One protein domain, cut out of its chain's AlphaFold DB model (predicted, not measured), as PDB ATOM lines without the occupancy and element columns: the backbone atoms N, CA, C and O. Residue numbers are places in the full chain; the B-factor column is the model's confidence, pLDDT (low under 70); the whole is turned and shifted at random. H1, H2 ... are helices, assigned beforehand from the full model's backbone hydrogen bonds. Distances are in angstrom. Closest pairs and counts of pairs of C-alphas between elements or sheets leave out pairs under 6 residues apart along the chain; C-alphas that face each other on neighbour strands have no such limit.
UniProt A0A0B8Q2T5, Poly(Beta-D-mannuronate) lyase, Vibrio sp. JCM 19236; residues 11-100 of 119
ATOM      1  N   GLU A  11      36.185 -24.459 -30.767       95.50
ATOM      2  CA  GLU A  11      37.484 -23.877 -31.099       95.50
ATOM      3  C   GLU A  11      38.632 -24.691 -30.494       95.50
ATOM      4  O   GLU A  11      39.613 -24.960 -31.186       95.50
ATOM      5  N   GLU A  12      38.513 -25.119 -29.233       96.19
ATOM      6  CA  GLU A  12      39.520 -25.964 -28.578       96.19
ATOM      7  C   GLU A  12      39.683 -27.302 -29.302       96.19
ATOM      8  O   GLU A  12      40.808 -27.736 -29.563       96.19
ATOM      9  N   ILE A  13      38.573 -27.935 -29.693       96.50
ATOM     10  CA  ILE A  13      38.590 -29.186 -30.464       96.50
ATOM     11  C   ILE A  13      39.295 -28.989 -31.808       96.50
ATOM     12  O   ILE A  13      40.116 -29.820 -32.198       96.50
ATOM     13  N   GLU A  14      39.029 -27.880 -32.495       96.12
ATOM     14  CA  GLU A  14      39.667 -27.564 -33.774       96.12
ATOM     15  C   GLU A  14      41.174 -27.294 -33.633       96.12
ATOM     16  O   GLU A  14      41.960 -27.668 -34.506       96.12
ATOM     17  N   GLN A  15      41.622 -26.701 -32.523       97.75
ATOM     18  CA  GLN A  15      43.057 -26.573 -32.247       97.75
ATOM     19  C   GLN A  15      43.700 -27.930 -31.942       97.75
ATOM     20  O   GLN A  15      44.770 -28.228 -32.470       97.75
ATOM     21  N   LEU A  16      43.044 -28.783 -31.154       97.81
ATOM     22  CA  LEU A  16      43.548 -30.124 -30.835       97.81
ATOM     23  C   LEU A  16      43.652 -31.013 -32.079       97.81
ATOM     24  O   LEU A  16      44.630 -31.745 -32.227       97.81
ATOM     25  N   ARG A  17      42.693 -30.906 -33.007       97.56
ATOM     26  CA  ARG A  17      42.721 -31.583 -34.315       97.56
ATOM     27  C   ARG A  17      43.993 -31.297 -35.096       97.56
ATOM     28  O   ARG A  17      44.602 -32.215 -35.636       97.56
ATOM     29  N   LYS A  18      44.429 -30.038 -35.112       98.12
ATOM     30  CA  LYS A  18      45.651 -29.624 -35.816       98.12
ATOM     31  C   LYS A  18      46.912 -30.227 -35.209       98.12
ATOM     32  O   LYS A  18      47.912 -30.323 -35.905       98.12
ATOM     33  N   GLU A  19      46.881 -30.632 -33.943       98.44
ATOM     34  CA  GLU A  19      48.030 -31.214 -33.248       98.44
ATOM     35  C   GLU A  19      48.177 -32.726 -33.469       98.44
ATOM     36  O   GLU A  19      49.242 -33.283 -33.191       98.44
ATOM     37  N   VAL A  20      47.159 -33.396 -34.017       98.06
ATOM     38  CA  VAL A  20      47.206 -34.832 -34.323       98.06
ATOM     39  C   VAL A  20      48.366 -35.134 -35.279       98.06
ATOM     40  O   VAL A  20      48.508 -34.520 -36.333       98.06
ATOM     41  N   GLY A  21      49.230 -36.079 -34.896       97.06
ATOM     42  CA  GLY A  21      50.388 -36.499 -35.695       97.06
ATOM     43  C   GLY A  21      51.572 -35.523 -35.701       97.06
ATOM     44  O   GLY A  21      52.608 -35.829 -36.294       97.06
ATOM     45  N   ARG A  22      51.477 -34.366 -35.031       98.25
ATOM     46  CA  ARG A  22      52.581 -33.400 -34.956       98.25
ATOM     47  C   ARG A  22      53.584 -33.769 -33.856       98.25
ATOM     48  O   ARG A  22      53.193 -34.259 -32.798       98.25
ATOM     49  N   PRO A  23      54.883 -33.454 -34.023       97.69
ATOM     50  CA  PRO A  23      55.911 -33.724 -33.013       97.69
ATOM     51  C   PRO A  23      55.918 -32.712 -31.844       97.69
ATOM     52  O   PRO A  23      56.946 -32.528 -31.185       97.69
ATOM     53  N   THR A  24      54.796 -32.044 -31.574       98.38
ATOM     54  CA  THR A  24      54.619 -31.096 -30.464       98.38
ATOM     55  C   THR A  24      54.322 -31.831 -29.152       98.38
ATOM     56  O   THR A  24      54.057 -33.033 -29.139       98.38
ATOM     57  N   LEU A  25      54.346 -31.123 -28.016       98.31
ATOM     58  CA  LEU A  25      53.942 -31.710 -26.729       98.31
ATOM     59  C   LEU A  25      52.482 -32.185 -26.744       98.31
ATOM     60  O   LEU A  25      52.174 -33.245 -26.197       98.31
ATOM     61  N   MET A  26      51.597 -31.431 -27.404       98.25
ATOM     62  CA  MET A  26      50.190 -31.799 -27.534       98.25
ATOM     63  C   MET A  26      50.013 -33.013 -28.449       98.25
ATOM     64  O   MET A  26      49.389 -33.989 -28.041       98.25
ATOM     65  N   GLY A  27      50.633 -33.014 -29.634       98.50
ATOM     66  CA  GLY A  27      50.560 -34.145 -30.560       98.50
ATOM     67  C   GLY A  27      51.101 -35.444 -29.958       98.50
ATOM     68  O   GLY A  27      50.468 -36.493 -30.080       98.50
ATOM     69  N   LYS A  28      52.202 -35.371 -29.196       98.69
ATOM     70  CA  LYS A  28      52.732 -36.514 -28.427       98.69
ATOM     71  C   LYS A  28      51.763 -36.996 -27.344       98.69
ATOM     72  O   LYS A  28      51.633 -38.201 -27.146       98.69
ATOM     73  N   SER A  29      51.081 -36.080 -26.656       98.38
ATOM     74  CA  SER A  29      50.088 -36.426 -25.629       98.38
ATOM     75  C   SER A  29      48.858 -37.110 -26.233       98.38
ATOM     76  O   SER A  29      48.404 -38.124 -25.709       98.38
ATOM     77  N   ILE A  30      48.369 -36.616 -27.376       98.56
ATOM     78  CA  ILE A  30      47.273 -37.243 -28.128       98.56
ATOM     79  C   ILE A  30      47.684 -38.644 -28.595       98.56
ATOM     80  O   ILE A  30      46.954 -39.600 -28.353       98.56
ATOM     81  N   ALA A  31      48.871 -38.792 -29.194       98.69
ATOM     82  CA  ALA A  31      49.377 -40.090 -29.649       98.69
ATOM     83  C   ALA A  31      49.521 -41.101 -28.499       98.69
ATOM     84  O   ALA A  31      49.174 -42.271 -28.654       98.69
ATOM     85  N   LYS A  32      49.978 -40.646 -27.325       98.69
ATOM     86  CA  LYS A  32      50.035 -41.473 -26.115       98.69
ATOM     87  C   LYS A  32      48.640 -41.950 -25.700       98.69
ATOM     88  O   LYS A  32      48.461 -43.140 -25.473       98.69
ATOM     89  N   HIS A  33      47.660 -41.052 -25.640       98.56
ATOM     90  CA  HIS A  33      46.292 -41.420 -25.275       98.56
ATOM     91  C   HIS A  33      45.627 -42.352 -26.287       98.56
ATOM     92  O   HIS A  33      44.911 -43.257 -25.871       98.56
ATOM     93  N   ILE A  34      45.892 -42.182 -27.586       98.75
ATOM     94  CA  ILE A  34      45.458 -43.132 -28.622       98.75
ATOM     95  C   ILE A  34      46.001 -44.528 -28.304       98.75
ATOM     96  O   ILE A  34      45.224 -45.470 -28.209       98.75
ATOM     97  N   ALA A  35      47.309 -44.657 -28.059       98.75
ATOM     98  CA  ALA A  35      47.923 -45.949 -27.759       98.75
ATOM     99  C   ALA A  35      47.369 -46.591 -26.474       98.75
ATOM    100  O   ALA A  35      47.103 -47.790 -26.450       98.75
ATOM    101  N   GLU A  36      47.171 -45.804 -25.413       98.56
ATOM    102  CA  GLU A  36      46.621 -46.286 -24.140       98.56
ATOM    103  C   GLU A  36      45.163 -46.751 -24.279       98.56
ATOM    104  O   GLU A  36      44.810 -47.826 -23.790       98.56
ATOM    105  N   VAL A  37      44.317 -45.966 -24.957       98.69
ATOM    106  CA  VAL A  37      42.904 -46.307 -25.174       98.69
ATOM    107  C   VAL A  37      42.776 -47.512 -26.098       98.69
ATOM    108  O   VAL A  37      42.023 -48.427 -25.774       98.69
ATOM    109  N   ASP A  38      43.522 -47.557 -27.202       98.69
ATOM    110  CA  ASP A  38      43.469 -48.673 -28.150       98.69
ATOM    111  C   ASP A  38      43.916 -49.984 -27.473       98.69
ATOM    112  O   ASP A  38      43.263 -51.019 -27.626       98.69
ATOM    113  N   ALA A  39      44.968 -49.937 -26.644       98.62
ATOM    114  CA  ALA A  39      45.399 -51.082 -25.844       98.62
ATOM    115  C   ALA A  39      44.342 -51.508 -24.812       98.62
ATOM    116  O   ALA A  39      44.119 -52.702 -24.616       98.62
ATOM    117  N   TYR A  40      43.664 -50.553 -24.166       98.44
ATOM    118  CA  TYR A  40      42.599 -50.859 -23.210       98.44
ATOM    119  C   TYR A  40      41.366 -51.469 -23.885       98.44
ATOM    120  O   TYR A  40      40.817 -52.453 -23.390       98.44
ATOM    121  N   MET A  41      40.953 -50.924 -25.031       98.25
ATOM    122  CA  MET A  41      39.846 -51.443 -25.838       98.25
ATOM    123  C   MET A  41      40.094 -52.893 -26.274       98.25
ATOM    124  O   MET A  41      39.157 -53.690 -26.304       98.25
ATOM    125  N   ALA A  42      41.350 -53.260 -26.546       98.19
ATOM    126  CA  ALA A  42      41.732 -54.622 -26.917       98.19
ATOM    127  C   ALA A  42      41.554 -55.659 -25.787       98.19
ATOM    128  O   ALA A  42      41.486 -56.852 -26.075       98.19
ATOM    129  N   LEU A  43      41.435 -55.235 -24.520       96.50
ATOM    130  CA  LEU A  43      41.143 -56.138 -23.394       96.50
ATOM    131  C   LEU A  43      39.694 -56.652 -23.396       96.50
ATOM    132  O   LEU A  43      39.376 -57.578 -22.653       96.50
ATOM    133  N   GLY A  44      38.816 -56.048 -24.203       94.62
ATOM    134  CA  GLY A  44      37.385 -56.328 -24.203       94.62
ATOM    135  C   GLY A  44      36.618 -55.569 -23.118       94.62
ATOM    136  O   GLY A  44      37.188 -54.995 -22.181       94.62
ATOM    137  N   LEU A  45      35.292 -55.541 -23.271       95.56
ATOM    138  CA  LEU A  45      34.387 -54.906 -22.315       95.56
ATOM    139  C   LEU A  45      34.249 -55.787 -21.076       95.56
ATOM    140  O   LEU A  45      33.936 -56.969 -21.177       95.56
ATOM    141  N   ASP A  46      34.461 -55.191 -19.909       95.06
ATOM    142  CA  ASP A  46      34.211 -55.854 -18.634       95.06
ATOM    143  C   ASP A  46      33.684 -54.839 -17.621       95.06
ATOM    144  O   ASP A  46      34.297 -53.793 -17.381       95.06
ATOM    145  N   VAL A  47      32.531 -55.172 -17.050       94.62
ATOM    146  CA  VAL A  47      31.856 -54.442 -15.982       94.62
ATOM    147  C   VAL A  47      31.596 -55.461 -14.873       94.62
ATOM    148  O   VAL A  47      30.576 -56.162 -14.916       94.62
ATOM    149  N   PRO A  48      32.535 -55.605 -13.926       92.62
ATOM    150  CA  PRO A  48      32.386 -56.563 -12.845       92.62
ATOM    151  C   PRO A  48      31.335 -56.091 -11.828       92.62
ATOM    152  O   PRO A  48      30.759 -55.009 -11.955       92.62
ATOM    153  N   GLY A  49      31.043 -56.945 -10.845       89.50
ATOM    154  CA  GLY A  49      30.194 -56.586  -9.708       89.50
ATOM    155  C   GLY A  49      30.944 -55.760  -8.658       89.50
ATOM    156  O   GLY A  49      31.980 -55.162  -8.921       89.50
ATOM    157  N   HIS A  50      30.423 -55.760  -7.435       85.88
ATOM    158  CA  HIS A  50      31.050 -55.090  -6.300       85.88
ATOM    159  C   HIS A  50      32.371 -55.735  -5.882       85.88
ATOM    160  O   HIS A  50      32.491 -56.957  -5.843       85.88
ATOM    161  N   GLY A  51      33.329 -54.902  -5.481       83.38
ATOM    162  CA  GLY A  51      34.597 -55.353  -4.912       83.38
ATOM    163  C   GLY A  51      35.127 -54.389  -3.862       83.38
ATOM    164  O   GLY A  51      34.646 -53.264  -3.721       83.38
ATOM    165  N   GLU A  52      36.104 -54.851  -3.088       84.06
ATOM    166  CA  GLU A  52      36.743 -54.054  -2.039       84.06
ATOM    167  C   GLU A  52      37.564 -52.901  -2.645       84.06
ATOM    168  O   GLU A  52      38.030 -52.961  -3.789       84.06
ATOM    169  N   ALA A  53      37.778 -51.833  -1.873       81.56
ATOM    170  CA  ALA A  53      38.592 -50.704  -2.320       81.56
ATOM    171  C   ALA A  53      40.022 -51.155  -2.669       81.56
ATOM    172  O   ALA A  53      40.658 -51.892  -1.920       81.56
ATOM    173  N   GLY A  54      40.528 -50.717  -3.825       84.19
ATOM    174  CA  GLY A  54      41.835 -51.141  -4.342       84.19
ATOM    175  C   GLY A  54      41.870 -52.560  -4.928       84.19
ATOM    176  O   GLY A  54      42.893 -52.938  -5.497       84.19
ATOM    177  N   GLY A  55      40.769 -53.314  -4.845       89.81
ATOM    178  CA  GLY A  55      40.593 -54.606  -5.506       89.81
ATOM    179  C   GLY A  55      40.423 -54.493  -7.023       89.81
ATOM    180  O   GLY A  55      40.437 -53.400  -7.602       89.81
ATOM    181  N   TYR A  56      40.264 -55.645  -7.676       93.81
ATOM    182  CA  TYR A  56      40.129 -55.721  -9.130       93.81
ATOM    183  C   TYR A  56      38.932 -54.909  -9.628       93.81
ATOM    184  O   TYR A  56      39.100 -54.038 -10.477       93.81
ATOM    185  N   GLU A  57      37.751 -55.133  -9.058       94.12
ATOM    186  CA  GLU A  57      36.497 -54.532  -9.506       94.12
ATOM    187  C   GLU A  57      36.532 -53.010  -9.355       94.12
ATOM    188  O   GLU A  57      36.230 -52.273 -10.295       94.12
ATOM    189  N   HIS A  58      37.020 -52.526  -8.207       92.25
ATOM    190  CA  HIS A  58      37.209 -51.100  -7.955       92.25
ATOM    191  C   HIS A  58      38.129 -50.456  -9.002       92.25
ATOM    192  O   HIS A  58      37.799 -49.422  -9.592       92.25
ATOM    193  N   ASN A  59      39.280 -51.077  -9.264       94.88
ATOM    194  CA  ASN A  59      40.230 -50.569 -10.247       94.88
ATOM    195  C   ASN A  59      39.687 -50.673 -11.676       94.88
ATOM    196  O   ASN A  59      39.932 -49.772 -12.477       94.88
ATOM    197  N   ARG A  60      38.912 -51.715 -11.995       96.44
ATOM    198  CA  ARG A  60      38.303 -51.899 -13.314       96.44
ATOM    199  C   ARG A  60      37.251 -50.832 -13.591       96.44
ATOM    200  O   ARG A  60      37.297 -50.205 -14.646       96.44
ATOM    201  N   HIS A  61      36.376 -50.526 -12.634       95.88
ATOM    202  CA  HIS A  61      35.437 -49.406 -12.766       95.88
ATOM    203  C   HIS A  61      36.160 -48.061 -12.904       95.88
ATOM    204  O   HIS A  61      35.761 -47.224 -13.721       95.88
ATOM    205  N   LYS A  62      37.269 -47.873 -12.171       96.19
ATOM    206  CA  LYS A  62      38.109 -46.674 -12.287       96.19
ATOM    207  C   LYS A  62      38.719 -46.517 -13.682       96.19
ATOM    208  O   LYS A  62      38.700 -45.430 -14.265       96.19
ATOM    209  N   GLN A  63      39.252 -47.603 -14.223       97.81
ATOM    210  CA  GLN A  63      39.789 -47.637 -15.579       97.81
ATOM    211  C   GLN A  63      38.685 -47.395 -16.612       97.81
ATOM    212  O   GLN A  63      38.867 -46.553 -17.486       97.81
ATOM    213  N   ASN A  64      37.522 -48.034 -16.466       98.06
ATOM    214  CA  ASN A  64      36.381 -47.859 -17.362       98.06
ATOM    215  C   ASN A  64      35.981 -46.384 -17.503       98.06
ATOM    216  O   ASN A  64      35.960 -45.881 -18.625       98.06
ATOM    217  N   TYR A  65      35.743 -45.653 -16.404       96.75
ATOM    218  CA  TYR A  65      35.372 -44.235 -16.531       96.75
ATOM    219  C   TYR A  65      36.513 -43.397 -17.129       96.75
ATOM    220  O   TYR A  65      36.261 -42.467 -17.900       96.75
ATOM    221  N   THR A  66      37.765 -43.716 -16.781       98.19
ATOM    222  CA  THR A  66      38.945 -42.977 -17.246       98.19
ATOM    223  C   THR A  66      39.071 -43.098 -18.759       98.19
ATOM    224  O   THR A  66      39.114 -42.089 -19.465       98.19
ATOM    225  N   TYR A  67      39.052 -44.327 -19.272       98.44
ATOM    226  CA  TYR A  67      39.199 -44.588 -20.697       98.44
ATOM    227  C   TYR A  67      37.958 -44.204 -21.497       98.44
ATOM    228  O   TYR A  67      38.112 -43.752 -22.626       98.44
ATOM    229  N   MET A  68      36.752 -44.257 -20.922       98.12
ATOM    230  CA  MET A  68      35.570 -43.672 -21.565       98.12
ATOM    231  C   MET A  68      35.710 -42.161 -21.758       98.12
ATOM    232  O   MET A  68      35.382 -41.643 -22.825       98.12
ATOM    233  N   ASN A  69      36.215 -41.440 -20.749       97.44
ATOM    234  CA  ASN A  69      36.408 -39.996 -20.860       97.44
ATOM    235  C   ASN A  69      37.439 -39.650 -21.940       97.44
ATOM    236  O   ASN A  69      37.194 -38.764 -22.760       97.44
ATOM    237  N   ILE A  70      38.567 -40.364 -21.960       98.06
ATOM    238  CA  ILE A  70      39.620 -40.151 -22.956       98.06
ATOM    239  C   ILE A  70      39.111 -40.532 -24.353       98.06
ATOM    240  O   ILE A  70      39.254 -39.729 -25.269       98.06
ATOM    241  N   ALA A  71      38.447 -41.680 -24.517       98.31
ATOM    242  CA  ALA A  71      37.864 -42.107 -25.791       98.31
ATOM    243  C   ALA A  71      36.849 -41.085 -26.330       98.31
ATOM    244  O   ALA A  71      36.915 -40.713 -27.497       98.31
ATOM    245  N   GLY A  72      35.967 -40.544 -25.482       97.06
ATOM    246  CA  GLY A  72      35.033 -39.489 -25.889       97.06
ATOM    247  C   GLY A  72      35.743 -38.239 -26.427       97.06
ATOM    248  O   GLY A  72      35.339 -37.688 -27.451       97.06
ATOM    249  N   ARG A  73      36.847 -37.816 -25.794       97.12
ATOM    250  CA  ARG A  73      37.681 -36.708 -26.298       97.12
ATOM    251  C   ARG A  73      38.391 -37.080 -27.597       97.12
ATOM    252  O   ARG A  73      38.409 -36.276 -28.525       97.12
ATOM    253  N   LEU A  74      38.942 -38.290 -27.687       98.25
ATOM    254  CA  LEU A  74      39.587 -38.782 -28.903       98.25
ATOM    255  C   LEU A  74      38.603 -38.859 -30.066       98.25
ATOM    256  O   LEU A  74      38.994 -38.512 -31.169       98.25
ATOM    257  N   PHE A  75      37.335 -39.203 -29.850       97.62
ATOM    258  CA  PHE A  75      36.314 -39.129 -30.898       97.62
ATOM    259  C   PHE A  75      36.134 -37.694 -31.415       97.62
ATOM    260  O   PHE A  75      36.167 -37.459 -32.621       97.62
ATOM    261  N   LEU A  76      36.021 -36.703 -30.524       96.19
ATOM    262  CA  LEU A  76      35.897 -35.294 -30.928       96.19
ATOM    263  C   LEU A  76      37.113 -34.815 -31.742       96.19
ATOM    264  O   LEU A  76      36.954 -34.102 -32.736       96.19
ATOM    265  N   ILE A  77      38.315 -35.249 -31.354       96.88
ATOM    266  CA  ILE A  77      39.582 -34.858 -31.984       96.88
ATOM    267  C   ILE A  77      39.826 -35.628 -33.292       96.88
ATOM    268  O   ILE A  77      40.051 -35.019 -34.326       96.88
ATOM    269  N   THR A  78      39.777 -36.957 -33.275       96.81
ATOM    270  CA  THR A  78      40.167 -37.826 -34.405       96.81
ATOM    271  C   THR A  78      39.022 -38.136 -35.365       96.81
ATOM    272  O   THR A  78      39.273 -38.488 -36.511       96.81
ATOM    273  N   GLN A  79      37.771 -38.010 -34.906       95.56
ATOM    274  CA  GLN A  79      36.559 -38.451 -35.612       95.56
ATOM    275  C   GLN A  79      36.517 -39.964 -35.906       95.56
ATOM    276  O   GLN A  79      35.709 -40.416 -36.713       95.56
ATOM    277  N   GLU A  80      37.343 -40.771 -35.232       98.06
ATOM    278  CA  GLU A  80      37.294 -42.228 -35.363       98.06
ATOM    279  C   GLU A  80      36.118 -42.824 -34.570       98.06
ATOM    280  O   GLU A  80      36.103 -42.829 -33.336       98.06
ATOM    281  N   GLU A  81      35.148 -43.402 -35.285       97.88
ATOM    282  CA  GLU A  81      33.918 -44.006 -34.733       97.88
ATOM    283  C   GLU A  81      34.161 -45.121 -33.700       97.88
ATOM    284  O   GLU A  81      33.308 -45.385 -32.844       97.88
ATOM    285  N   LYS A  82      35.334 -45.768 -33.733       98.31
ATOM    286  CA  LYS A  82      35.699 -46.836 -32.787       98.31
ATOM    287  C   LYS A  82      35.620 -46.362 -31.331       98.31
ATOM    288  O   LYS A  82      35.170 -47.108 -30.463       98.31
ATOM    289  N   TYR A  83      35.984 -45.104 -31.077       98.44
ATOM    290  CA  TYR A  83      35.969 -44.523 -29.738       98.44
ATOM    291  C   TYR A  83      34.546 -44.262 -29.237       98.44
ATOM    292  O   TYR A  83      34.229 -44.583 -28.092       98.44
ATOM    293  N   ALA A  84      33.668 -43.733 -30.094       97.44
ATOM    294  CA  ALA A  84      32.261 -43.529 -29.755       97.44
ATOM    295  C   ALA A  84      31.539 -44.866 -29.525       97.44
ATOM    296  O   ALA A  84      30.772 -45.003 -28.571       97.44
ATOM    297  N   THR A  85      31.830 -45.865 -30.362       98.25
ATOM    298  CA  THR A  85      31.276 -47.220 -30.241       98.25
ATOM    299  C   THR A  85      31.680 -47.866 -28.920       98.25
ATOM    300  O   THR A  85      30.807 -48.307 -28.179       98.25
ATOM    301  N   PHE A  86      32.967 -47.816 -28.558       98.50
ATOM    302  CA  PHE A  86      33.454 -48.320 -27.273       98.50
ATOM    303  C   PHE A  86      32.725 -47.697 -26.075       98.50
ATOM    304  O   PHE A  86      32.262 -48.415 -25.189       98.50
ATOM    305  N   VAL A  87      32.589 -46.366 -26.055       98.12
ATOM    306  CA  VAL A  87      31.908 -45.658 -24.959       98.12
ATOM    307  C   VAL A  87      30.439 -46.067 -24.869       98.12
ATOM    308  O   VAL A  87      29.950 -46.350 -23.776       98.12
ATOM    309  N   LYS A  88      29.740 -46.116 -26.008       97.88
ATOM    310  CA  LYS A  88      28.328 -46.508 -26.084       97.88
ATOM    311  C   LYS A  88      28.116 -47.941 -25.597       97.88
ATOM    312  O   LYS A  88      27.229 -48.181 -24.784       97.88
ATOM    313  N   ASP A  89      28.933 -48.877 -26.060       98.19
ATOM    314  CA  ASP A  89      28.770 -50.292 -25.730       98.19
ATOM    315  C   ASP A  89      29.089 -50.554 -24.254       98.19
ATOM    316  O   ASP A  89      28.348 -51.269 -23.580       98.19
ATOM    317  N   LEU A  90      30.125 -49.905 -23.710       97.88
ATOM    318  CA  LEU A  90      30.442 -49.997 -22.286       97.88
ATOM    319  C   LEU A  90      29.339 -49.380 -21.408       97.88
ATOM    320  O   LEU A  90      28.987 -49.956 -20.381       97.88
ATOM    321  N   LEU A  91      28.749 -48.250 -21.817       97.88
ATOM    322  CA  LEU A  91      27.588 -47.661 -21.134       97.88
ATOM    323  C   LEU A  91      26.368 -48.583 -21.156       97.88
ATOM    324  O   LEU A  91      25.686 -48.682 -20.140       97.88
ATOM    325  N   ASN A  92      26.113 -49.279 -22.265       97.12
ATOM    326  CA  ASN A  92      25.027 -50.258 -22.343       97.12
ATOM    327  C   ASN A  92      25.264 -51.432 -21.381       97.12
ATOM    328  O   ASN A  92      24.358 -51.804 -20.643       97.12
ATOM    329  N   TRP A  93      26.499 -51.939 -21.290       95.38
ATOM    330  CA  TRP A  93      26.858 -52.962 -20.299       95.38
ATOM    331  C   TRP A  93      26.641 -52.494 -18.858       95.38
ATOM    332  O   TRP A  93      26.174 -53.264 -18.017       95.38
ATOM    333  N   TYR A  94      26.976 -51.235 -18.563       95.94
ATOM    334  CA  TYR A  94      26.646 -50.640 -17.272       95.94
ATOM    335  C   TYR A  94      25.137 -50.548 -17.069       95.94
ATOM    336  O   TYR A  94      24.676 -50.924 -15.999       95.94
ATOM    337  N   ALA A  95      24.369 -50.096 -18.061       94.44
ATOM    338  CA  ALA A  95      22.917 -49.966 -17.958       94.44
ATOM    339  C   ALA A  95      22.233 -51.310 -17.659       94.44
ATOM    340  O   ALA A  95      21.395 -51.373 -16.757       94.44
ATOM    341  N   ASP A  96      22.651 -52.384 -18.334       91.81
ATOM    342  CA  ASP A  96      22.124 -53.738 -18.128       91.81
ATOM    343  C   ASP A  96      22.407 -54.261 -16.713       91.81
ATOM    344  O   ASP A  96      21.580 -54.944 -16.108       91.81
ATOM    345  N   LYS A  97      23.581 -53.936 -16.159       89.12
ATOM    346  CA  LYS A  97      23.999 -54.412 -14.833       89.12
ATOM    347  C   LYS A  97      23.512 -53.527 -13.698       89.12
ATOM    348  O   LYS A  97      23.207 -54.056 -12.634       89.12
ATOM    349  N   TYR A  98      23.434 -52.214 -13.887       87.19
ATOM    350  CA  TYR A  98      23.242 -51.246 -12.805       87.19
ATOM    351  C   TYR A  98      21.979 -51.518 -11.985       87.19
ATOM    352  O   TYR A  98      22.016 -51.451 -10.762       87.19
ATOM    353  N   LEU A  99      20.881 -51.906 -12.641       85.94
ATOM    354  CA  LEU A  99      19.618 -52.227 -11.965       85.94
ATOM    355  C   LEU A  99      19.640 -53.564 -11.206       85.94
ATOM    356  O   LEU A  99      18.728 -53.843 -10.435       85.94
ATOM    357  N   THR A 100      20.665 -54.387 -11.425       84.44
ATOM    358  CA  THR A 100      20.856 -55.683 -10.756       84.44
ATOM    359  C   THR A 100      21.833 -55.607  -9.580       84.44
ATOM    360  O   THR A 100      21.973 -56.579  -8.839       84.44
TER     361      THR A 100
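Overview. This is residues 11 to 100 of the 119 residues of the protein "Poly(Beta-D-mannuronate) lyase" of Vibrio sp. JCM 19236 (UniProt A0A0B8Q2T5). The long helix H3 lies in the middle, with H4 folding back from its end to make a hairpin that opens as a narrow V, and with H2 crossing H3 steeply on another side. The short helix H1 lies across the last residues of H3 and near the beginning of H2, while the long unnamed stretch 42 to 55 leads from the end of H2 to the beginning of H3. The printed part has 90 residues with four named helices, H1, H2, H3 and H4 along the chain, and no named strand; the class is all helix. The whole is only just loose, close to compact, with a radius of gyration of the C-alphas of 14.8 A, and it is elongated, spanning 44 by 24 by 22 A.

Arrangement. H3, residues 56 to 78, is the hub and touches the three other helices. H4, residues 81 to 98, touches it closest at the C-alphas of Ala 71 and Tyr 83, 5.0 A apart. The two form a helical hairpin, running opposite ways at a shallow tilt of 34 degrees, only just short of steep. H3 touches H4 with residues 68 to 75 alone, and H4 touches H3 with residues 81 to 87 alone. H2, residues 25 to 41, touches residues 67 to 74 of H3 at a steep tilt of 51 degrees, opposite ways; the closest C-alphas are those of Val 37 and Tyr 67, 6.1 A apart. H2 and H4 are close but not clearly touching, with the C-alphas of Met 41 and Phe 86 closest at 7.3 A. H1, residues 11 to 19, touches residues 76 to 78 of H3, about perpendicular at 89 degrees, with the C-alphas of Arg 17 and Ile 77 closest at 5.1 A. H1 also touches residues 26 to 30 of H2, about perpendicular at 88 degrees, with the C-alphas of Glu 19 and Gly 27 closest at 4.7 A. H1 and H4 are apart. The helix packing is mostly crossed, with 1 of the 4 touching pairs at a shallow tilt. In H2, H3 and H4 every O i to N i+4 pair is within hydrogen-bond range; in H1 it is 4 of 5.

Along the chain. H3, 23 residues, is the longest helix, 31.0 A from C-alpha 56 at (40.129, -55.721, -9.130) to C-alpha 78. H4 measures 25.4 A from C-alpha 81 to C-alpha 98 at (23.242, -51.246, -12.805). H2 measures 24.3 A from C-alpha 25 to C-alpha 41. H1 has 9 residues and begins at C-alpha 11 at (37.484, -23.877, -31.099).

Size, cuts and confidence. The two C-alphas farthest apart are those of Pro 23 and Thr 100, at 47.0 A. The printed part has no cut. The links H1 to H2 and H3 to H4 are tight, and the link H2 to H3, 14 residues, is long. The mean pLDDT of the printed part is 95.8, and no printed residue is under 70.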